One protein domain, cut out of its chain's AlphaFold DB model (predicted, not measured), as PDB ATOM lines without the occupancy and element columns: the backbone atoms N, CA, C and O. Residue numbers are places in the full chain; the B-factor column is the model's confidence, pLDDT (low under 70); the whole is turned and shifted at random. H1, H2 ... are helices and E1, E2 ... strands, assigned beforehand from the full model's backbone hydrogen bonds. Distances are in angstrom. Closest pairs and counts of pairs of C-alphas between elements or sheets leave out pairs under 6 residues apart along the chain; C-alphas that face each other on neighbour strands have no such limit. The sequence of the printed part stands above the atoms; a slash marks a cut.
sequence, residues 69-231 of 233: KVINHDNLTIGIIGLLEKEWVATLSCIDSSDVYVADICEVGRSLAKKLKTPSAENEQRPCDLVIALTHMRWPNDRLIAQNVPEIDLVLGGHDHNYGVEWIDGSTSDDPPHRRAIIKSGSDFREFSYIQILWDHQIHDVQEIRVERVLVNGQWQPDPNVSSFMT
ATOM      1  N   LYS A  69     100.955 136.940 107.290       96.44
ATOM      2  CA  LYS A  69      99.767 136.341 106.683       96.44
ATOM      3  C   LYS A  69      99.733 136.645 105.197       96.44
ATOM      4  O   LYS A  69     100.030 137.763 104.794       96.44
ATOM      5  N   VAL A  70      99.323 135.674 104.387       95.88
ATOM      6  CA  VAL A  70      99.000 135.900 102.974       95.88
ATOM      7  C   VAL A  70      97.491 135.797 102.798       95.88
ATOM      8  O   VAL A  70      96.871 134.835 103.254       95.88
ATOM      9  N   ILE A  71      96.894 136.789 102.144       94.12
ATOM     10  CA  ILE A  71      95.476 136.794 101.782       94.12
ATOM     11  C   ILE A  71      95.315 136.936 100.272       94.12
ATOM     12  O   ILE A  71      96.141 137.552  99.604       94.12
ATOM     13  N   ASN A  72      94.229 136.377  99.744       92.94
ATOM     14  CA  ASN A  72      93.833 136.562  98.354       92.94
ATOM     15  C   ASN A  72      92.568 137.416  98.312       92.94
ATOM     16  O   ASN A  72      91.575 137.076  98.958       92.94
ATOM     17  N   HIS A  73      92.598 138.504  97.553       89.88
ATOM     18  CA  HIS A  73      91.464 139.408  97.394       89.88
ATOM     19  C   HIS A  73      91.462 139.979  95.979       89.88
ATOM     20  O   HIS A  73      92.492 140.464  95.526       89.88
ATOM     21  N   ASP A  74      90.343 139.879  95.260       87.56
ATOM     22  CA  ASP A  74      90.197 140.392  93.889       87.56
ATOM     23  C   ASP A  74      91.353 140.011  92.935       87.56
ATOM     24  O   ASP A  74      91.850 140.813  92.149       87.56
ATOM     25  N   ASN A  75      91.781 138.742  92.988       88.06
ATOM     26  CA  ASN A  75      92.916 138.175  92.231       88.06
ATOM     27  C   ASN A  75      94.305 138.760  92.561       88.06
ATOM     28  O   ASN A  75      95.278 138.449  91.862       88.06
ATOM     29  N   LEU A  76      94.403 139.551  93.629       92.00
ATOM     30  CA  LEU A  76      95.653 139.992  94.232       92.00
ATOM     31  C   LEU A  76      96.047 139.064  95.372       92.00
ATOM     32  O   LEU A  76      95.216 138.670  96.192       92.00
ATOM     33  N   THR A  77      97.335 138.751  95.429       93.75
ATOM     34  CA  THR A  77      97.962 138.065  96.560       93.75
ATOM     35  C   THR A  77      98.628 139.121  97.437       93.75
ATOM     36  O   THR A  77      99.526 139.822  96.978       93.75
ATOM     37  N   ILE A  78      98.183 139.274  98.682       95.81
ATOM     38  CA  ILE A  78      98.643 140.331  99.591       95.81
ATOM     39  C   ILE A  78      99.331 139.685 100.790       95.81
ATOM     40  O   ILE A  78      98.711 138.923 101.532       95.81
ATOM     41  N   GLY A  79     100.605 140.003 100.983       97.19
ATOM     42  CA  GLY A  79     101.375 139.633 102.161       97.19
ATOM     43  C   GLY A  79     101.266 140.701 103.244       97.19
ATOM     44  O   GLY A  79     101.351 141.890 102.956       97.19
ATOM     45  N   ILE A  80     101.093 140.294 104.496       98.56
ATOM     46  CA  ILE A  80     100.983 141.189 105.651       98.56
ATOM     47  C   ILE A  80     102.018 140.758 106.686       98.56
ATOM     48  O   ILE A  80     101.980 139.619 107.146       98.56
ATOM     49  N   ILE A  81     102.937 141.651 107.042       98.50
ATOM     50  CA  ILE A  81     104.043 141.416 107.985       98.50
ATOM     51  C   ILE A  81     103.769 142.212 109.267       98.50
ATOM     52  O   ILE A  81     103.387 143.375 109.177       98.50
ATOM     53  N   GLY A  82     103.969 141.610 110.444       98.19
ATOM     54  CA  GLY A  82     103.735 142.252 111.743       98.19
ATOM     55  C   GLY A  82     105.020 142.764 112.393       98.19
ATOM     56  O   GLY A  82     105.813 141.957 112.862       98.19
ATOM     57  N   LEU A  83     105.245 144.077 112.477       98.06
ATOM     58  CA  LEU A  83     106.497 144.626 113.030       98.06
ATOM     59  C   LEU A  83     106.276 145.474 114.283       98.06
ATOM     60  O   LEU A  83     105.391 146.330 114.332       98.06
ATOM     61  N   LEU A  84     107.129 145.253 115.279       95.94
ATOM     62  CA  LEU A  84     107.104 145.947 116.561       95.94
ATOM     63  C   LEU A  84     108.390 146.740 116.772       95.94
ATOM     64  O   LEU A  84     109.482 146.284 116.424       95.94
ATOM     65  N   GLU A  85     108.278 147.922 117.373       91.19
ATOM     66  CA  GLU A  85     109.452 148.734 117.682       91.19
ATOM     67  C   GLU A  85     110.214 148.164 118.874       91.19
ATOM     68  O   GLU A  85     109.652 147.498 119.735       91.19
ATOM     69  N   LYS A  86     111.517 148.425 118.959       87.94
ATOM     70  CA  LYS A  86     112.341 147.889 120.048       87.94
ATOM     71  C   LYS A  86     112.052 148.571 121.382       87.94
ATOM     72  O   LYS A  86     112.138 147.938 122.434       87.94
ATOM     73  N   GLU A  87     111.706 149.854 121.339       84.31
ATOM     74  CA  GLU A  87     111.376 150.686 122.498       84.31
ATOM     75  C   GLU A  87     110.213 150.104 123.317       84.31
ATOM     76  O   GLU A  87     110.162 150.291 124.533       84.31
ATOM     77  N   TRP A  88     109.353 149.323 122.662       75.88
ATOM     78  CA  TRP A  88     108.305 148.485 123.238       75.88
ATOM     79  C   TRP A  88     108.758 147.697 124.470       75.88
ATOM     80  O   TRP A  88     108.069 147.709 125.488       75.88
ATOM     81  N   VAL A  89     109.955 147.098 124.435       74.81
ATOM     82  CA  VAL A  89     110.490 146.268 125.530       74.81
ATOM     83  C   VAL A  89     110.619 147.057 126.834       74.81
ATOM     84  O   VAL A  89     110.373 146.522 127.909       74.81
ATOM     85  N   ALA A  90     110.966 148.344 126.755       70.38
ATOM     86  CA  ALA A  90     111.112 149.192 127.936       70.38
ATOM     87  C   ALA A  90     109.765 149.587 128.568       70.38
ATOM     88  O   ALA A  90     109.746 150.133 129.670       70.38
ATOM     89  N   THR A  91     108.651 149.346 127.871       73.38
ATOM     90  CA  THR A  91     107.296 149.669 128.343       73.38
ATOM     91  C   THR A  91     106.580 148.485 128.990       73.38
ATOM     92  O   THR A  91     105.510 148.673 129.562       73.38
ATOM     93  N   LEU A  92     107.164 147.283 128.932       77.06
ATOM     94  CA  LEU A  92     106.556 146.061 129.450       77.06
ATOM     95  C   LEU A  92     106.658 146.010 130.978       77.06
ATOM     96  O   LEU A  92     107.746 146.088 131.546       77.06
ATOM     97  N   SER A  93     105.520 145.855 131.655       73.94
ATOM     98  CA  SER A  93     105.454 145.750 133.119       73.94
ATOM     99  C   SER A  93     105.640 144.329 133.646       73.94
ATOM    100  O   SER A  93     106.023 144.151 134.801       73.94
ATOM    101  N   CYS A  94     105.334 143.325 132.823       80.50
ATOM    102  CA  CYS A  94     105.201 141.930 133.254       80.50
ATOM    103  C   CYS A  94     106.173 140.963 132.569       80.50
ATOM    104  O   CYS A  94     106.166 139.780 132.895       80.50
ATOM    105  N   ILE A  95     106.997 141.452 131.643       76.31
ATOM    106  CA  ILE A  95     108.029 140.666 130.962       76.31
ATOM    107  C   ILE A  95     109.380 141.321 131.216       76.31
ATOM    108  O   ILE A  95     109.516 142.537 131.070       76.31
ATOM    109  N   ASP A  96     110.383 140.521 131.580       80.06
ATOM    110  CA  ASP A  96     111.750 141.014 131.676       80.06
ATOM    111  C   ASP A  96     112.312 141.225 130.265       80.06
ATOM    112  O   ASP A  96     112.245 140.361 129.389       80.06
ATOM    113  N   SER A  97     112.925 142.385 130.042       79.12
ATOM    114  CA  SER A  97     113.641 142.691 128.802       79.12
ATOM    115  C   SER A  97     114.682 141.636 128.394       79.12
ATOM    116  O   SER A  97     115.023 141.531 127.216       79.12
ATOM    117  N   SER A  98     115.199 140.869 129.357       84.31
ATOM    118  CA  SER A  98     116.158 139.787 129.143       84.31
ATOM    119  C   SER A  98     115.537 138.484 128.640       84.31
ATOM    120  O   SER A  98     116.289 137.655 128.133       84.31
ATOM    121  N   ASP A  99     114.209 138.339 128.688       87.44
ATOM    122  CA  ASP A  99     113.469 137.183 128.161       87.44
ATOM    123  C   ASP A  99     113.086 137.354 126.686       87.44
ATOM    124  O   ASP A  99     112.790 136.382 125.991       87.44
ATOM    125  N   VAL A 100     113.153 138.583 126.167       90.75
ATOM    126  CA  VAL A 100     112.794 138.899 124.784       90.75
ATOM    127  C   VAL A 100     114.002 139.321 123.955       90.75
ATOM    128  O   VAL A 100     114.982 139.909 124.425       90.75
ATOM    129  N   TYR A 101     113.956 139.005 122.668       92.31
ATOM    130  CA  TYR A 101     114.885 139.517 121.673       92.31
ATOM    131  C   TYR A 101     114.100 140.205 120.564       92.31
ATOM    132  O   TYR A 101     113.247 139.589 119.937       92.31
ATOM    133  N   VAL A 102     114.406 141.478 120.316       94.38
ATOM    134  CA  VAL A 102     113.801 142.243 119.223       94.38
ATOM    135  C   VAL A 102     114.834 142.430 118.122       94.38
ATOM    136  O   VAL A 102     115.851 143.102 118.322       94.38
ATOM    137  N   ALA A 103     114.575 141.802 116.979       96.25
ATOM    138  CA  ALA A 103     115.351 141.949 115.760       96.25
ATOM    139  C   ALA A 103     115.045 143.285 115.062       96.25
ATOM    140  O   ALA A 103     113.990 143.892 115.275       96.25
ATOM    141  N   ASP A 104     115.984 143.742 114.230       97.06
ATOM    142  CA  ASP A 104     115.869 145.011 113.511       97.06
ATOM    143  C   ASP A 104     114.684 145.003 112.533       97.06
ATOM    144  O   ASP A 104     114.518 144.088 111.721       97.06
ATOM    145  N   ILE A 105     113.851 146.043 112.615       97.38
ATOM    146  CA  ILE A 105     112.604 146.144 111.848       97.38
ATOM    147  C   ILE A 105     112.846 146.233 110.337       97.38
ATOM    148  O   ILE A 105     112.061 145.693 109.559       97.38
ATOM    149  N   CYS A 106     113.939 146.869 109.904       97.00
ATOM    150  CA  CYS A 106     114.269 147.021 108.493       97.00
ATOM    151  C   CYS A 106     114.865 145.729 107.931       97.00
ATOM    152  O   CYS A 106     114.512 145.332 106.820       97.00
ATOM    153  N   GLU A 107     115.733 145.051 108.684       97.75
ATOM    154  CA  GLU A 107     116.295 143.755 108.290       97.75
ATOM    155  C   GLU A 107     115.203 142.690 108.150       97.75
ATOM    156  O   GLU A 107     115.091 142.049 107.099       97.75
ATOM    157  N   VAL A 108     114.358 142.537 109.177       98.06
ATOM    158  CA  VAL A 108     113.248 141.573 109.175       98.06
ATOM    159  C   VAL A 108     112.217 141.940 108.112       98.06
ATOM    160  O   VAL A 108     111.849 141.086 107.302       98.06
ATOM    161  N   GLY A 109     111.793 143.208 108.073       97.62
ATOM    162  CA  GLY A 109     110.818 143.706 107.106       97.62
ATOM    163  C   GLY A 109     111.264 143.468 105.666       97.62
ATOM    164  O   GLY A 109     110.514 142.895 104.880       97.62
ATOM    165  N   ARG A 110     112.517 143.803 105.327       96.69
ATOM    166  CA  ARG A 110     113.072 143.567 103.986       96.69
ATOM    167  C   ARG A 110     113.181 142.083 103.661       96.69
ATOM    168  O   ARG A 110     112.839 141.683 102.550       96.69
ATOM    169  N   SER A 111     113.665 141.268 104.597       97.00
ATOM    170  CA  SER A 111     113.820 139.824 104.393       97.00
ATOM    171  C   SER A 111     112.479 139.161 104.065       97.00
ATOM    172  O   SER A 111     112.353 138.468 103.051       97.00
ATOM    173  N   LEU A 112     111.449 139.439 104.868       96.88
ATOM    174  CA  LEU A 112     110.113 138.886 104.667       96.88
ATOM    175  C   LEU A 112     109.421 139.465 103.435       96.88
ATOM    176  O   LEU A 112     108.851 138.699 102.662       96.88
ATOM    177  N   ALA A 113     109.515 140.773 103.190       96.12
ATOM    178  CA  ALA A 113     108.912 141.387 102.009       96.12
ATOM    179  C   ALA A 113     109.510 140.823 100.710       96.12
ATOM    180  O   ALA A 113     108.770 140.440  99.804       96.12
ATOM    181  N   LYS A 114     110.839 140.647 100.647       94.94
ATOM    182  CA  LYS A 114     111.502 139.960  99.526       94.94
ATOM    183  C   LYS A 114     111.035 138.520  99.384       94.94
ATOM    184  O   LYS A 114     110.729 138.097  98.272       94.94
ATOM    185  N   LYS A 115     110.961 137.771 100.490       94.25
ATOM    186  CA  LYS A 115     110.471 136.386 100.487       94.25
ATOM    187  C   LYS A 115     109.045 136.296  99.935       94.25
ATOM    188  O   LYS A 115     108.758 135.380  99.178       94.25
ATOM    189  N   LEU A 116     108.177 137.236 100.300       94.62
ATOM    190  CA  LEU A 116     106.781 137.272  99.863       94.62
ATOM    191  C   LEU A 116     106.637 137.679  98.394       94.62
ATOM    192  O   LEU A 116     105.801 137.112  97.698       94.62
ATOM    193  N   LYS A 117     107.463 138.609  97.903       92.31
ATOM    194  CA  LYS A 117     107.445 139.067  96.500       92.31
ATOM    195  C   LYS A 117     108.217 138.167  95.529       92.31
ATOM    196  O   LYS A 117     108.072 138.314  94.319       92.31
ATOM    197  N   THR A 118     109.035 137.237  96.020       89.75
ATOM    198  CA  THR A 118     109.861 136.367  95.168       89.75
ATOM    199  C   THR A 118     109.225 134.981  95.026       89.75
ATOM    200  O   THR A 118     108.824 134.392  96.030       89.75
ATOM    201  N   PRO A 119     109.176 134.400  93.812       79.44
ATOM    202  CA  PRO A 119     108.805 132.998  93.640       79.44
ATOM    203  C   PRO A 119     109.760 132.092  94.423       79.44
ATOM    204  O   PRO A 119     110.976 132.180  94.253       79.44
ATOM    205  N   SER A 120     109.226 131.194  95.247       70.19
ATOM    206  CA  SER A 120     110.020 130.165  95.921       70.19
ATOM    207  C   SER A 120     109.533 128.786  95.509       70.19
ATOM    208  O   SER A 120     108.332 128.542  95.468       70.19
ATOM    209  N   ALA A 121     110.466 127.869  95.248       61.34
ATOM    210  CA  ALA A 121     110.152 126.461  95.004       61.34
ATOM    211  C   ALA A 121     109.572 125.757  96.248       61.34
ATOM    212  O   ALA A 121     108.976 124.693  96.121       61.34
ATOM    213  N   GLU A 122     109.752 126.343  97.436       60.69
ATOM    214  CA  GLU A 122     109.262 125.814  98.716       60.69
ATOM    215  C   GLU A 122     107.872 126.350  99.096       60.69
ATOM    216  O   GLU A 122     107.202 125.761  99.939       60.69
ATOM    217  N   ASN A 123     107.426 127.450  98.478       57.16
ATOM    218  CA  ASN A 123     106.101 128.017  98.712       57.16
ATOM    219  C   ASN A 123     105.204 127.696  97.515       57.16
ATOM    220  O   ASN A 123     105.381 128.250  96.435       57.16
ATOM    221  N   GLU A 124     104.180 126.869  97.719       64.38
ATOM    222  CA  GLU A 124     103.140 126.605  96.707       64.38
ATOM    223  C   GLU A 124     102.283 127.850  96.384       64.38
ATOM    224  O   GLU A 124     101.434 127.826  95.493       64.38
ATOM    225  N   GLN A 125     102.489 128.950  97.113       69.81
ATOM    226  CA  GLN A 125     101.778 130.210  96.939       69.81
ATOM    227  C   GLN A 125     102.442 131.094  95.883       69.81
ATOM    228  O   GLN A 125     103.661 131.265  95.843       69.81
ATOM    229  N   ARG A 126     101.594 131.695  95.042       84.25
ATOM    230  CA  ARG A 126     101.978 132.744  94.093       84.25
ATOM    231  C   ARG A 126     102.717 133.874  94.839       84.25
ATOM    232  O   ARG A 126     102.337 134.184  95.969       84.25
ATOM    233  N   PRO A 127     103.727 134.512  94.217       91.62
ATOM    234  CA  PRO A 127     104.322 135.733  94.751       91.62
ATOM    235  C   PRO A 127     103.261 136.779  95.093       91.62
ATOM    236  O   PRO A 127     102.298 136.960  94.347       91.62
ATOM    237  N   CYS A 128     103.453 137.472  96.210       93.75
ATOM    238  CA  CYS A 128     102.585 138.564  96.614       93.75
ATOM    239  C   CYS A 128     102.720 139.728  95.629       93.75
ATOM    240  O   CYS A 128     103.827 140.179  95.336       93.75
ATOM    241  N   ASP A 129     101.578 140.215  95.157       92.62
ATOM    242  CA  ASP A 129     101.466 141.435  94.365       92.62
ATOM    243  C   ASP A 129     101.699 142.668  95.259       92.62
ATOM    244  O   ASP A 129     102.317 143.637  94.828       92.62
ATOM    245  N   LEU A 130     101.258 142.602  96.524       93.44
ATOM    246  CA  LEU A 130     101.414 143.658  97.528       93.44
ATOM    247  C   LEU A 130     101.975 143.110  98.837       93.44
ATOM    248  O   LEU A 130     101.616 142.013  99.267       93.44
ATOM    249  N   VAL A 131     102.795 143.906  99.514       95.94
ATOM    250  CA  VAL A 131     103.248 143.658 100.882       95.94
ATOM    251  C   VAL A 131     102.903 144.848 101.770       95.94
ATOM    252  O   VAL A 131     103.330 145.977 101.534       95.94
ATOM    253  N   ILE A 132     102.150 144.566 102.828       98.00
ATOM    254  CA  ILE A 132     101.729 145.519 103.848       98.00
ATOM    255  C   ILE A 132     102.530 145.256 105.123       98.00
ATOM    256  O   ILE A 132     102.566 144.130 105.620       98.00
ATOM    257  N   ALA A 133     103.134 146.295 105.690       98.31
ATOM    258  CA  ALA A 133     103.624 146.254 107.061       98.31
ATOM    259  C   ALA A 133     102.506 146.713 108.002       98.31
ATOM    260  O   ALA A 133     102.094 147.870 107.962       98.31
ATOM    261  N   LEU A 134     102.019 145.801 108.838       98.69
ATOM    262  CA  LEU A 134     101.135 146.100 109.953       98.69
ATOM    263  C   LEU A 134     102.004 146.291 111.198       98.69
ATOM    264  O   LEU A 134     102.705 145.369 111.614       98.69
ATOM    265  N   THR A 135     102.013 147.491 111.762       98.12
ATOM    266  CA  THR A 135     103.019 147.886 112.744       98.12
ATOM    267  C   THR A 135     102.405 148.383 114.043       98.12
ATOM    268  O   THR A 135     101.354 149.028 114.068       98.12
ATOM    269  N   HIS A 136     103.099 148.125 115.148       97.00
ATOM    270  CA  HIS A 136     102.842 148.792 116.420       97.00
ATOM    271  C   HIS A 136     104.073 149.607 116.815       97.00
ATOM    272  O   HIS A 136     104.866 149.212 117.670       97.00
ATOM    273  N   MET A 137     104.270 150.722 116.110       96.19
ATOM    274  CA  MET A 137     105.470 151.548 116.200       96.19
ATOM    275  C   MET A 137     105.124 153.032 116.167       96.19
ATOM    276  O   MET A 137     104.099 153.438 115.620       96.19
ATOM    277  N   ARG A 138     106.020 153.859 116.704       95.56
ATOM    278  CA  ARG A 138     105.930 155.313 116.561       95.56
ATOM    279  C   ARG A 138     106.228 155.751 115.133       95.56
ATOM    280  O   ARG A 138     106.986 155.110 114.404       95.56
ATOM    281  N   TRP A 139     105.742 156.940 114.778       96.31
ATOM    282  CA  TRP A 139     106.013 157.602 113.496       96.31
ATOM    283  C   TRP A 139     107.471 157.536 113.010       96.31
ATOM    284  O   TRP A 139     107.655 157.292 111.821       96.31
ATOM    285  N   PRO A 140     108.517 157.744 113.838       96.00
ATOM    286  CA  PRO A 140     109.896 157.654 113.362       96.00
ATOM    287  C   PRO A 140     110.254 156.274 112.798       96.00
ATOM    288  O   PRO A 140     110.906 156.205 111.761       96.00
ATOM    289  N   ASN A 141     109.789 155.200 113.436       96.62
ATOM    290  CA  ASN A 141     110.061 153.827 113.018       96.62
ATOM    291  C   ASN A 141     109.226 153.436 111.791       96.62
ATOM    292  O   ASN A 141     109.755 152.814 110.870       96.62
ATOM    293  N   ASP A 142     107.970 153.888 111.704       97.19
ATOM    294  CA  ASP A 142     107.160 153.708 110.489       97.19
ATOM    295  C   ASP A 142     107.753 154.446 109.283       97.19
ATOM    296  O   ASP A 142     107.811 153.905 108.180       97.19
ATOM    297  N   ARG A 143     108.253 155.671 109.487       95.81
ATOM    298  CA  ARG A 143     108.982 156.415 108.449       95.81
ATOM    299  C   ARG A 143     110.269 155.704 108.065       95.81
ATOM    300  O   ARG A 143     110.580 155.633 106.881       95.81
ATOM    301  N   LEU A 144     111.000 155.163 109.040       95.12
ATOM    302  CA  LEU A 144     112.250 154.452 108.793       95.12
ATOM    303  C   LEU A 144     112.024 153.261 107.860       95.12
ATOM    304  O   LEU A 144     112.722 153.149 106.850       95.12
ATOM    305  N   ILE A 145     111.035 152.411 108.146       95.44
ATOM    306  CA  ILE A 145     110.740 151.259 107.290       95.44
ATOM    307  C   ILE A 145     110.180 151.685 105.932       95.44
ATOM    308  O   ILE A 145     110.651 151.202 104.902       95.44
ATOM    309  N   ALA A 146     109.269 152.658 105.911       93.94
ATOM    310  CA  ALA A 146     108.708 153.199 104.680       93.94
ATOM    311  C   ALA A 146     109.741 153.920 103.804       93.94
ATOM    312  O   ALA A 146     109.466 154.142 102.638       93.94
ATOM    313  N   GLN A 147     110.906 154.311 104.325       92.12
ATOM    314  CA  GLN A 147     112.000 154.882 103.533       92.12
ATOM    315  C   GLN A 147     112.991 153.808 103.088       92.12
ATOM    316  O   GLN A 147     113.431 153.804 101.942       92.12
ATOM    317  N   ASN A 148     113.330 152.877 103.981       92.56
ATOM    318  CA  ASN A 148     114.454 151.966 103.780       92.56
ATOM    319  C   ASN A 148     114.051 150.602 103.215       92.56
ATOM    320  O   ASN A 148     114.930 149.859 102.789       92.56
ATOM    321  N   VAL A 149     112.769 150.240 103.182       93.81
ATOM    322  CA  VAL A 149     112.316 148.934 102.681       93.81
ATOM    323  C   VAL A 149     111.366 149.139 101.494       93.81
ATOM    324  O   VAL A 149     110.151 149.209 101.686       93.81
ATOM    325  N   PRO A 150     111.895 149.312 100.263       91.00
ATOM    326  CA  PRO A 150     111.089 149.530  99.051       91.00
ATOM    327  C   PRO A 150     110.191 148.351  98.688       91.00
ATOM    328  O   PRO A 150     109.240 148.504  97.933       91.00
ATOM    329  N   GLU A 151     110.446 147.174  99.251       92.25
ATOM    330  CA  GLU A 151     109.619 145.997  99.034       92.25
ATOM    331  C   GLU A 151     108.269 146.061  99.767       92.25
ATOM    332  O   GLU A 151     107.398 145.256  99.448       92.25
ATOM    333  N   ILE A 152     108.081 146.993 100.710       94.38
ATOM    334  CA  ILE A 152     106.810 147.241 101.409       94.38
ATOM    335  C   ILE A 152     106.053 148.365 100.700       94.38
ATOM    336  O   ILE A 152     106.561 149.479 100.591       94.38
ATOM    337  N   ASP A 153     104.822 148.087 100.279       93.50
ATOM    338  CA  ASP A 153     103.992 149.010  99.493       93.50
ATOM    339  C   ASP A 153     103.144 149.935 100.388       93.50
ATOM    340  O   ASP A 153     102.833 151.074 100.035       93.50
ATOM    341  N   LEU A 154     102.779 149.458 101.583       95.69
ATOM    342  CA  LEU A 154     101.889 150.155 102.512       95.69
ATOM    343  C   LEU A 154     102.283 149.883 103.965       95.69
ATOM    344  O   LEU A 154     102.539 148.739 104.337       95.69
ATOM    345  N   VAL A 155     102.275 150.923 104.801       97.88
ATOM    346  CA  VAL A 155     102.468 150.809 106.252       97.88
ATOM    347  C   VAL A 155     101.179 151.202 106.971       97.88
ATOM    348  O   VAL A 155     100.680 152.317 106.814       97.88
ATOM    349  N   LEU A 156     100.647 150.286 107.777       98.38
ATOM    350  CA  LEU A 156      99.484 150.487 108.638       98.38
ATOM    351  C   LEU A 156      99.956 150.459 110.092       98.38
ATOM    352  O   LEU A 156     100.309 149.393 110.588       98.38
ATOM    353  N   GLY A 157      99.991 151.617 110.754       96.69
ATOM    354  CA  GLY A 157     100.646 151.776 112.054       96.69
ATOM    355  C   GLY A 157      99.729 152.100 113.233       96.69
ATOM    356  O   GLY A 157      98.569 152.491 113.072       96.69
ATOM    357  N   GLY A 158     100.296 151.968 114.436       94.12
ATOM    358  CA  GLY A 158      99.639 152.168 115.736       94.12
ATOM    359  C   GLY A 158     100.475 152.991 116.727       94.12
ATOM    360  O   GLY A 158     101.208 153.880 116.328       94.12
ATOM    361  N   HIS A 159     100.356 152.722 118.030       94.69
ATOM    362  CA  HIS A 159     101.129 153.329 119.136       94.69
ATOM    363  C   HIS A 159     100.952 154.843 119.416       94.69
ATOM    364  O   HIS A 159     100.817 155.234 120.570       94.69
ATOM    365  N   ASP A 160     100.923 155.722 118.411       92.69
ATOM    366  CA  ASP A 160     100.936 157.187 118.612       92.69
ATOM    367  C   ASP A 160      99.576 157.796 119.024       92.69
ATOM    368  O   ASP A 160      99.492 158.989 119.327       92.69
ATOM    369  N   HIS A 161      98.499 157.003 118.993       92.56
ATOM    370  CA  HIS A 161      97.110 157.397 119.291       92.56
ATOM    371  C   HIS A 161      96.557 158.561 118.445       92.56
ATOM    372  O   HIS A 161      95.516 159.133 118.764       92.56
ATOM    373  N   ASN A 162      97.232 158.934 117.357       93.69
ATOM    374  CA  ASN A 162      96.797 159.998 116.463       93.69
ATOM    375  C   ASN A 162      96.366 159.448 115.102       93.69
ATOM    376  O   ASN A 162      96.864 158.433 114.615       93.69
ATOM    377  N   TYR A 163      95.396 160.128 114.491       96.75
ATOM    378  CA  TYR A 163      95.060 159.893 113.097       96.75
ATOM    379  C   TYR A 163      96.071 160.617 112.210       96.75
ATOM    380  O   TYR A 163      96.319 161.812 112.399       96.75
ATOM    381  N   GLY A 164      96.603 159.937 111.198       97.00
ATOM    382  CA  GLY A 164      97.515 160.557 110.244       97.00
ATOM    383  C   GLY A 164      97.714 159.726 108.988       97.00
ATOM    384  O   GLY A 164      97.717 158.499 109.036       97.00
ATOM    385  N   VAL A 165      97.900 160.417 107.866       97.38
ATOM    386  CA  VAL A 165      98.337 159.822 106.601       97.38
ATOM    387  C   VAL A 165      99.562 160.594 106.141       97.38
ATOM    388  O   VAL A 165      99.492 161.810 105.957       97.38
ATOM    389  N   GLU A 166     100.676 159.897 105.970       96.12
ATOM    390  CA  GLU A 166     101.916 160.456 105.440       96.12
ATOM    391  C   GLU A 166     102.313 159.695 104.181       96.12
ATOM    392  O   GLU A 166     102.163 158.478 104.104       96.12
ATOM    393  N   TRP A 167     102.805 160.420 103.183       94.38
ATOM    394  CA  TRP A 167     103.243 159.842 101.922       94.38
ATOM    395  C   TRP A 167     104.751 159.966 101.815       94.38
ATOM    396  O   TRP A 167     105.284 161.072 101.906       94.38
ATOM    397  N   ILE A 168     105.412 158.837 101.597       89.50
ATOM    398  CA  ILE A 168     106.849 158.760 101.388       89.50
ATOM    399  C   ILE A 168     107.098 158.564  99.898       89.50
ATOM    400  O   ILE A 168     106.632 157.598  99.287       89.50
ATOM    401  N   ASP A 169     107.817 159.518  99.318       81.44
ATOM    402  CA  ASP A 169     108.257 159.431  97.933       81.44
ATOM    403  C   ASP A 169     109.408 158.429  97.812       81.44
ATOM    404  O   ASP A 169     110.207 158.261  98.739       81.44
ATOM    405  N   GLY A 170     109.488 157.769  96.657       68.44
ATOM    406  CA  GLY A 170     110.619 156.913  96.339       68.44
ATOM    407  C   GLY A 170     111.927 157.708  96.390       68.44
ATOM    408  O   GLY A 170     112.033 158.789  95.810       68.44
ATOM    409  N   SER A 171     112.918 157.198  97.115       61.75
ATOM    410  CA  SER A 171     114.223 157.832  97.306       61.75
ATOM    411  C   SER A 171     115.267 157.379  96.282       61.75
ATOM    412  O   SER A 171     116.260 158.079  96.074       61.75
ATOM    413  N   THR A 172     115.050 156.236  95.621       62.56
ATOM    414  CA  THR A 172     116.003 155.629  94.681       62.56
ATOM    415  C   THR A 172     115.337 155.168  93.384       62.56
ATOM    416  O   THR A 172     114.118 155.063  93.306       62.56
ATOM    417  N   SER A 173     116.139 154.876  92.353       61.75
ATOM    418  CA  SER A 173     115.655 154.269  91.103       61.75
ATOM    419  C   SER A 173     115.116 152.847  91.277       61.75
ATOM    420  O   SER A 173     114.449 152.355  90.372       61.75
ATOM    421  N   ASP A 174     115.442 152.200  92.398       64.12
ATOM    422  CA  ASP A 174     115.023 150.837  92.728       64.12
ATOM    423  C   ASP A 174     113.715 150.818  93.541       64.12
ATOM    424  O   ASP A 174     113.187 149.745  93.838       64.12
ATOM    425  N   ASP A 175     113.187 151.992  93.911       64.44
ATOM    426  CA  ASP A 175     111.908 152.101  94.605       64.44
ATOM    427  C   ASP A 175     110.752 151.818  93.629       64.44
ATOM    428  O   ASP A 175     110.849 152.139  92.436       64.44
ATOM    429  N   PRO A 176     109.635 151.239  94.112       64.06
ATOM    430  CA  PRO A 176     108.436 151.131  93.299       64.06
ATOM    431  C   PRO A 176     108.019 152.526  92.810       64.06
ATOM    432  O   PRO A 176     108.214 153.524  93.511       64.06
ATOM    433  N   PRO A 177     107.440 152.634  91.604       64.81
ATOM    434  CA  PRO A 177     107.118 153.932  91.018       64.81
ATOM    435  C   PRO A 177     105.941 154.616  91.740       64.81
ATOM    436  O   PRO A 177     105.686 155.800  91.509       64.81
ATOM    437  N   HIS A 178     105.238 153.898  92.622       71.06
ATOM    438  CA  HIS A 178     104.174 154.432  93.458       71.06
ATOM    439  C   HIS A 178     104.695 154.953  94.808       71.06
ATOM    440  O   HIS A 178     105.676 154.479  95.378       71.06
ATOM    441  N   ARG A 179     103.995 155.954  95.351       82.50
ATOM    442  CA  ARG A 179     104.288 156.518  96.677       82.50
ATOM    443  C   ARG A 179     103.826 155.550  97.758       82.50
ATOM    444  O   ARG A 179     102.700 155.059  97.695       82.50
ATOM    445  N   ARG A 180     104.641 155.355  98.793       89.31
ATOM    446  CA  ARG A 180     104.284 154.518  99.945       89.31
ATOM    447  C   ARG A 180     103.494 155.343 100.951       89.31
ATOM    448  O   ARG A 180     103.924 156.431 101.336       89.31
ATOM    449  N   ALA A 181     102.337 154.842 101.371       94.62
ATOM    450  CA  ALA A 181     101.539 155.485 102.409       94.62
ATOM    451  C   ALA A 181     101.870 154.903 103.788       94.62
ATOM    452  O   ALA A 181     102.009 153.692 103.949       94.62
ATOM    453  N   ILE A 182     101.941 155.775 104.790       97.56
ATOM    454  CA  ILE A 182     101.906 155.426 106.208       97.56
ATOM    455  C   ILE A 182     100.565 155.911 106.745       97.56
ATOM    456  O   ILE A 182     100.262 157.103 106.661       97.56
ATOM    457  N   ILE A 183      99.760 155.003 107.289       98.25
ATOM    458  CA  ILE A 183      98.397 155.292 107.741       98.25
ATOM    459  C   ILE A 183      98.253 154.896 109.208       98.25
ATOM    460  O   ILE A 183      98.498 153.749 109.569       98.25
ATOM    461  N   LYS A 184      97.797 155.835 110.041       97.62
ATOM    462  CA  LYS A 184      97.387 155.603 111.431       97.62
ATOM    463  C   LYS A 184      95.943 156.038 111.636       97.62
ATOM    464  O   LYS A 184      95.561 157.137 111.237       97.62
ATOM    465  N   SER A 185      95.154 155.179 112.279       96.69
ATOM    466  CA  SER A 185      93.704 155.359 112.464       96.69
ATOM    467  C   SER A 185      93.312 155.896 113.849       96.69
ATOM    468  O   SER A 185      92.200 155.650 114.294       96.69
ATOM    469  N   GLY A 186      94.186 156.630 114.548       94.56
ATOM    470  CA  GLY A 186      93.849 157.185 115.866       94.56
ATOM    471  C   GLY A 186      93.803 156.140 116.984       94.56
ATOM    472  O   GLY A 186      94.607 155.208 116.999       94.56
ATOM    473  N   SER A 187      92.901 156.327 117.952       94.00
ATOM    474  CA  SER A 187      92.732 155.440 119.112       94.00
ATOM    475  C   SER A 187      91.262 155.229 119.480       94.00
ATOM    476  O   SER A 187      90.357 155.908 118.986       94.00
ATOM    477  N   ASP A 188      91.025 154.269 120.378       91.44
ATOM    478  CA  ASP A 188      89.722 154.005 121.003       91.44
ATOM    479  C   ASP A 188      88.589 153.703 120.008       91.44
ATOM    480  O   ASP A 188      87.421 153.950 120.309       91.44
ATOM    481  N   PHE A 189      88.935 153.216 118.809       90.31
ATOM    482  CA  PHE A 189      88.000 152.960 117.706       90.31
ATOM    483  C   PHE A 189      87.091 154.158 117.376       90.31
ATOM    484  O   PHE A 189      85.967 153.988 116.912       90.31
ATOM    485  N   ARG A 190      87.560 155.392 117.611       93.06
ATOM    486  CA  ARG A 190      86.820 156.612 117.241       93.06
ATOM    487  C   ARG A 190      86.916 156.914 115.753       93.06
ATOM    488  O   ARG A 190      86.114 157.682 115.221       93.06
ATOM    489  N   GLU A 191      87.913 156.338 115.101       94.56
ATOM    490  CA  GLU A 191      88.295 156.598 113.726       94.56
ATOM    491  C   GLU A 191      88.699 155.285 113.053       94.56
ATOM    492  O   GLU A 191      89.371 154.448 113.651       94.56
ATOM    493  N   PHE A 192      88.319 155.129 111.790       94.19
ATOM    494  CA  PHE A 192      88.830 154.094 110.900       94.19
ATOM    495  C   PHE A 192      89.377 154.745 109.629       94.19
ATOM    496  O   PHE A 192      88.907 155.805 109.207       94.19
ATOM    497  N   SER A 193      90.341 154.093 108.990       97.12
ATOM    498  CA  SER A 193      90.751 154.420 107.625       97.12
ATOM    499  C   SER A 193      90.099 153.451 106.644       97.12
ATOM    500  O   SER A 193      90.347 152.248 106.694       97.12
ATOM    501  N   TYR A 194      89.286 153.978 105.731       96.75
ATOM    502  CA  TYR A 194      88.828 153.239 104.560       96.75
ATOM    503  C   TYR A 194      89.838 153.448 103.431       96.75
ATOM    504  O   TYR A 194      90.043 154.571 102.966       96.75
ATOM    505  N   ILE A 195      90.524 152.371 103.047       96.62
ATOM    506  CA  ILE A 195      91.637 152.402 102.096       96.62
ATOM    507  C   ILE A 195      91.186 151.733 100.804       96.62
ATOM    508  O   ILE A 195      90.735 150.589 100.814       96.62
ATOM    509  N   GLN A 196      91.334 152.440  99.689       95.25
ATOM    510  CA  GLN A 196      91.070 151.918  98.353       95.25
ATOM    511  C   GLN A 196      92.372 151.912  97.562       95.25
ATOM    512  O   GLN A 196      93.053 152.934  97.488       95.25
ATOM    513  N   ILE A 197      92.705 150.771  96.965       93.06
ATOM    514  CA  ILE A 197      93.897 150.604  96.135       93.06
ATOM    515  C   ILE A 197      93.432 150.358  94.703       93.06
ATOM    516  O   ILE A 197      92.717 149.394  94.435       93.06
ATOM    517  N   LEU A 198      93.823 151.241  93.787       92.31
ATOM    518  CA  LEU A 198      93.647 151.044  92.356       92.31
ATOM    519  C   LEU A 198      94.871 150.308  91.814       92.31
ATOM    520  O   LEU A 198      95.978 150.849  91.817       92.31
ATOM    521  N   TRP A 199      94.658 149.086  91.344       91.69
ATOM    522  CA  TRP A 199      95.703 148.213  90.825       91.69
ATOM    523  C   TRP A 199      95.632 148.086  89.302       91.69
ATOM    524  O   TRP A 199      94.553 147.872  88.744       91.69
ATOM    525  N   ASP A 200      96.782 148.169  88.629       90.12
ATOM    526  CA  ASP A 200      96.906 147.863  87.204       90.12
ATOM    527  C   ASP A 200      97.410 146.426  87.004       90.12
ATOM    528  O   ASP A 200      98.575 146.099  87.240       90.12
ATOM    529  N   HIS A 201      96.522 145.556  86.519       86.81
ATOM    530  CA  HIS A 201      96.835 144.152  86.248       86.81
ATOM    531  C   HIS A 201      97.770 143.925  85.049       86.81
ATOM    532  O   HIS A 201      98.271 142.815  84.902       86.81
ATOM    533  N   GLN A 202      97.990 144.912  84.174       86.12
ATOM    534  CA  GLN A 202      98.885 144.762  83.022       86.12
ATOM    535  C   GLN A 202     100.344 144.955  83.415       86.12
ATOM    536  O   GLN A 202     101.200 144.183  82.989       86.12
ATOM    537  N   ILE A 203     100.619 145.979  84.224       85.81
ATOM    538  CA  ILE A 203     101.979 146.291  84.680       85.81
ATOM    539  C   ILE A 203     102.283 145.745  86.081       85.81
ATOM    540  O   ILE A 203     103.425 145.837  86.514       85.81
ATOM    541  N   HIS A 204     101.287 145.141  86.743       84.31
ATOM    542  CA  HIS A 204     101.377 144.588  88.096       84.31
ATOM    543  C   HIS A 204     101.848 145.618  89.130       84.31
ATOM    544  O   HIS A 204     102.832 145.394  89.833       84.31
ATOM    545  N   ASP A 205     101.141 146.747  89.211       85.44
ATOM    546  CA  ASP A 205     101.530 147.834  90.109       85.44
ATOM    547  C   ASP A 205     100.350 148.688  90.602       85.44
ATOM    548  O   ASP A 205      99.272 148.737  89.996       85.44
ATOM    549  N   VAL A 206     100.580 149.391  91.710       88.81
ATOM    550  CA  VAL A 206      99.638 150.326  92.325       88.81
ATOM    551  C   VAL A 206      99.611 151.635  91.542       88.81
ATOM    552  O   VAL A 206     100.600 152.355  91.466       88.81
ATOM    553  N   GLN A 207      98.444 151.994  91.015       88.31
ATOM    554  CA  GLN A 207      98.231 153.280  90.346       88.31
ATOM    555  C   GLN A 207      97.873 154.387  91.330       88.31
ATOM    556  O   GLN A 207      98.304 155.530  91.191       88.31
ATOM    557  N   GLU A 208      97.042 154.060  92.318       89.19
ATOM    558  CA  GLU A 208      96.524 155.036  93.263       89.19
ATOM    559  C   GLU A 208      96.166 154.361  94.585       89.19
ATOM    560  O   GLU A 208      95.588 153.275  94.606       89.19
ATOM    561  N   ILE A 209      96.457 155.037  95.694       92.56
ATOM    562  CA  ILE A 209      95.936 154.687  97.014       92.56
ATOM    563  C   ILE A 209      95.099 155.877  97.488       92.56
ATOM    564  O   ILE A 209      95.584 157.007  97.555       92.56
ATOM    565  N   ARG A 210      93.831 155.636  97.818       95.06
ATOM    566  CA  ARG A 210      92.932 156.626  98.424       95.06
ATOM    567  C   ARG A 210      92.654 156.235  99.860       95.06
ATOM    568  O   ARG A 210      92.418 155.066 100.151       95.06
ATOM    569  N   VAL A 211      92.667 157.224 100.748       96.62
ATOM    570  CA  VAL A 211      92.412 157.026 102.175       96.62
ATOM    571  C   VAL A 211      91.319 157.986 102.613       96.62
ATOM    572  O   VAL A 211      91.489 159.204 102.549       96.62
ATOM    573  N   GLU A 212      90.208 157.433 103.079       96.94
ATOM    574  CA  GLU A 212      89.109 158.178 103.677       96.94
ATOM    575  C   GLU A 212      89.100 157.960 105.192       96.94
ATOM    576  O   GLU A 212      89.186 156.832 105.680       96.94
ATOM    577  N   ARG A 213      88.988 159.056 105.950       96.69
ATOM    578  CA  ARG A 213      88.806 159.006 107.402       96.69
ATOM    579  C   ARG A 213      87.332 158.810 107.718       96.69
ATOM    580  O   ARG A 213      86.524 159.701 107.465       96.69
ATOM    581  N   VAL A 214      87.009 157.696 108.357       96.19
ATOM    582  CA  VAL A 214      85.662 157.377 108.825       96.19
ATOM    583  C   VAL A 214      85.584 157.654 110.321       96.19
ATOM    584  O   VAL A 214      86.330 157.071 111.103       96.19
ATOM    585  N   LEU A 215      84.692 158.556 110.735       95.81
ATOM    586  CA  LEU A 215      84.463 158.860 112.150       95.81
ATOM    587  C   LEU A 215      83.374 157.956 112.724       95.81
ATOM    588  O   LEU A 215      82.260 157.912 112.200       95.81
ATOM    589  N   VAL A 216      83.670 157.303 113.843       92.69
ATOM    590  CA  VAL A 216      82.715 156.502 114.609       92.69
ATOM    591  C   VAL A 216      82.024 157.414 115.611       92.69
ATOM    592  O   VAL A 216      82.537 157.733 116.683       92.69
ATOM    593  N   ASN A 217      80.856 157.903 115.219       91.94
ATOM    594  CA  ASN A 217      80.024 158.799 116.010       91.94
ATOM    595  C   ASN A 217      78.552 158.339 115.950       91.94
ATOM    596  O   ASN A 217      78.242 157.285 115.396       91.94
ATOM    597  N   GLY A 218      77.630 159.142 116.487       90.62
ATOM    598  CA  GLY A 218      76.199 158.811 116.534       90.62
ATOM    599  C   GLY A 218      75.486 158.663 115.179       90.62
ATOM    600  O   GLY A 218      74.283 158.421 115.166       90.62
ATOM    601  N   GLN A 219      76.178 158.826 114.047       91.94
ATOM    602  CA  GLN A 219      75.637 158.543 112.714       91.94
ATOM    603  C   GLN A 219      75.530 157.039 112.427       91.94
ATOM    604  O   GLN A 219      74.713 156.642 111.598       91.94
ATOM    605  N   TRP A 220      76.311 156.206 113.118       90.50
ATOM    606  CA  TRP A 220      76.283 154.752 112.965       90.50
ATOM    607  C   TRP A 220      75.379 154.122 114.021       90.50
ATOM    608  O   TRP A 220      75.420 154.499 115.193       90.50
ATOM    609  N   GLN A 221      74.564 153.152 113.614       91.19
ATOM    610  CA  GLN A 221      73.784 152.357 114.559       91.19
ATOM    611  C   GLN A 221      74.663 151.232 115.119       91.19
ATOM    612  O   GLN A 221      75.292 150.531 114.323       91.19
ATOM    613  N   PRO A 222      74.713 151.038 116.451       89.56
ATOM    614  CA  PRO A 222      75.392 149.891 117.036       89.56
ATOM    615  C   PRO A 222      74.829 148.578 116.491       89.56
ATOM    616  O   PRO A 222      73.613 148.423 116.358       89.56
ATOM    617  N   ASP A 223      75.711 147.620 116.214       88.00
ATOM    618  CA  ASP A 223      75.279 146.275 115.854       88.00
ATOM    619  C   ASP A 223      74.550 145.634 117.055       88.00
ATOM    620  O   ASP A 223      75.093 145.626 118.169       88.00
ATOM    621  N   PRO A 224      73.322 145.113 116.878       85.81
ATOM    622  CA  PRO A 224      72.531 144.575 117.981       85.81
ATOM    623  C   PRO A 224      73.147 143.311 118.599       85.81
ATOM    624  O   PRO A 224      73.015 143.104 119.806       85.81
ATOM    625  N   ASN A 225      73.847 142.491 117.809       82.75
ATOM    626  CA  ASN A 225      74.517 141.290 118.298       82.75
ATOM    627  C   ASN A 225      75.723 141.672 119.160       82.75
ATOM    628  O   ASN A 225      75.858 141.168 120.272       82.75
ATOM    629  N   VAL A 226      76.545 142.622 118.705       83.12
ATOM    630  CA  VAL A 226      77.709 143.098 119.475       83.12
ATOM    631  C   VAL A 226      77.271 143.843 120.739       83.12
ATOM    632  O   VAL A 226      77.846 143.656 121.810       83.12
ATOM    633  N   SER A 227      76.197 144.631 120.651       81.88
ATOM    634  CA  SER A 227      75.646 145.376 121.793       81.88
ATOM    635  C   SER A 227      75.203 144.460 122.939       81.88
ATOM    636  O   SER A 227      75.280 144.844 124.108       81.88
ATOM    637  N   SER A 228      74.778 143.231 122.630       77.19
ATOM    638  CA  SER A 228      74.399 142.243 123.645       77.19
ATOM    639  C   SER A 228      75.582 141.778 124.507       77.19
ATOM    640  O   SER A 228      75.400 141.464 125.680       77.19
ATOM    641  N   PHE A 229      76.813 141.827 123.986       74.31
ATOM    642  CA  PHE A 229      78.010 141.491 124.762       74.31
ATOM    643  C   PHE A 229      78.323 142.548 125.824       74.31
ATOM    644  O   PHE A 229      78.823 142.222 126.895       74.31
ATOM    645  N   MET A 230      77.969 143.810 125.567       67.50
ATOM    646  CA  MET A 230      78.226 144.918 126.491       67.50
ATOM    647  C   MET A 230      77.262 144.971 127.681       67.50
ATOM    648  O   MET A 230      77.512 145.705 128.629       67.50
ATOM    649  N   THR A 231      76.158 144.220 127.641       60.53
ATOM    650  CA  THR A 231      75.190 144.131 128.752       60.53
ATOM    651  C   THR A 231      75.484 142.980 129.715       60.53
ATOM    652  O   THR A 231      74.818 142.869 130.743       60.53
TER     653      THR A 231
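What this domain is: This is residues 69 to 231 of the 233 residues of a protein of Fasciola hepatica (UniProt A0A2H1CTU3). A twisted wall of six strands has two helices, H2 and H3, packed over one face, while a long two-stranded hairpin, E8 and E9, covers part of the other face near the E7 and E6 edge, as a sandwich that is only partly face to face. At one end H1 and the short strand E3 make a small extension whose residues 90 to 96 stick out, and a tail, residues 218 to 231 with H4, sticks out elsewhere. The printed part has 163 residues, with four named helices and nine named strands in the order E1 E2 H1 E3 H2 E4 H3 E5 E6 E7 E8 E9 H4. The larger sheet is mixed, in the order E1 E2 E4 E5 E7 E6, and the class is mixed, helices and strands. The whole is compact, with a radius of gyration of the C-alphas of 17.8 A and spans of 51 by 44 by 33 A.

Where its parts are: E1, residues 69 to 73, begins with C-alpha 69 at (99.767, 136.341, 106.683) and is 12.8 A long. E2, residues 76 to 84, is 25.8 A long. H1 takes residues 86 to 91 and E3 residues 100 to 102. H2, the longest helix, residues 105 to 117, is 17.7 A long from C-alpha 105 at (112.604, 146.144, 111.848). E4, residues 130 to 136, is 19.6 A long, and H3, residues 139 to 148, is 14.1 A long. E5 takes residues 154 to 157, E6 residues 163 to 168 and E7 residues 180 to 185. E8, residues 191 to 200, is 29.2 A long, and E9, residues 205 to 215, is 30.0 A long. H4, residues 224 to 229, ends with C-alpha 229 at (78.010, 141.491, 124.762).

How they stand to each other: E1 and E2 form a hairpin, with N 71 and O 78 at 2.9 A. E2 and E4 are parallel at 23 degrees, with N 132 and O 79 at 2.8 A. E4, H3 and E5 form a strand-helix-strand unit, two parallel neighbour strands with a helix between them along the chain, and its crossover is right-handed; N 135 and O 156 are 2.8 A apart. E5 and E7 are parallel, with N 155 and O 181 at 2.9 A, and E6 and E7 form a hairpin, with N 166 and O 182 at 2.9 A. H2 and H3 are on the same face of this sheet: two layers, helices over one face. H2 lies over E2 and E4 at a height over the sheet of 9.1 A and runs along the strands, at 21 degrees to E4 on the local plane. H2 touches H3 with residues 105 to 109 alone, at a steep tilt of 49 degrees, the same way; the closest C-alphas, of Cys 106 and Ile 145, are 5.6 A apart. H3 comes closest to E7 at the C-alphas of Ala 146 and Arg 180, 6.6 A. The hairpin E8 and E9, with N 194 and O 212 at 2.9 A, makes a sandwich, two sheets face to face, with the larger sheet: the facing parts are 8.4 A centre to centre. The closest C-alphas of E7 and E8, Ser 185 and Phe 192, are 5.3 A apart. E3 pairs with no named strand; its closest C-alpha pair with H1, Lys 86 and Val 102, is at 5.9 A. H1 and H4 are not on the larger sheet. Every O i to N i+4 pair is within hydrogen-bond range in H2 and H3; H1 has 0 of 2, with 3 of 3 O i to N i+3 pairs within range, and H4 has 1 of 2.

The domain as a whole: The C-alphas farthest apart, of Ser 173 and Thr 231, are 56.2 A apart. The printed part has no cut. The links H2 to E4 and E6 to E7 are long. The mean pLDDT of the printed part is 88.9; residues 121 to 125, 170 to 177 and 230 to 231 are under 70.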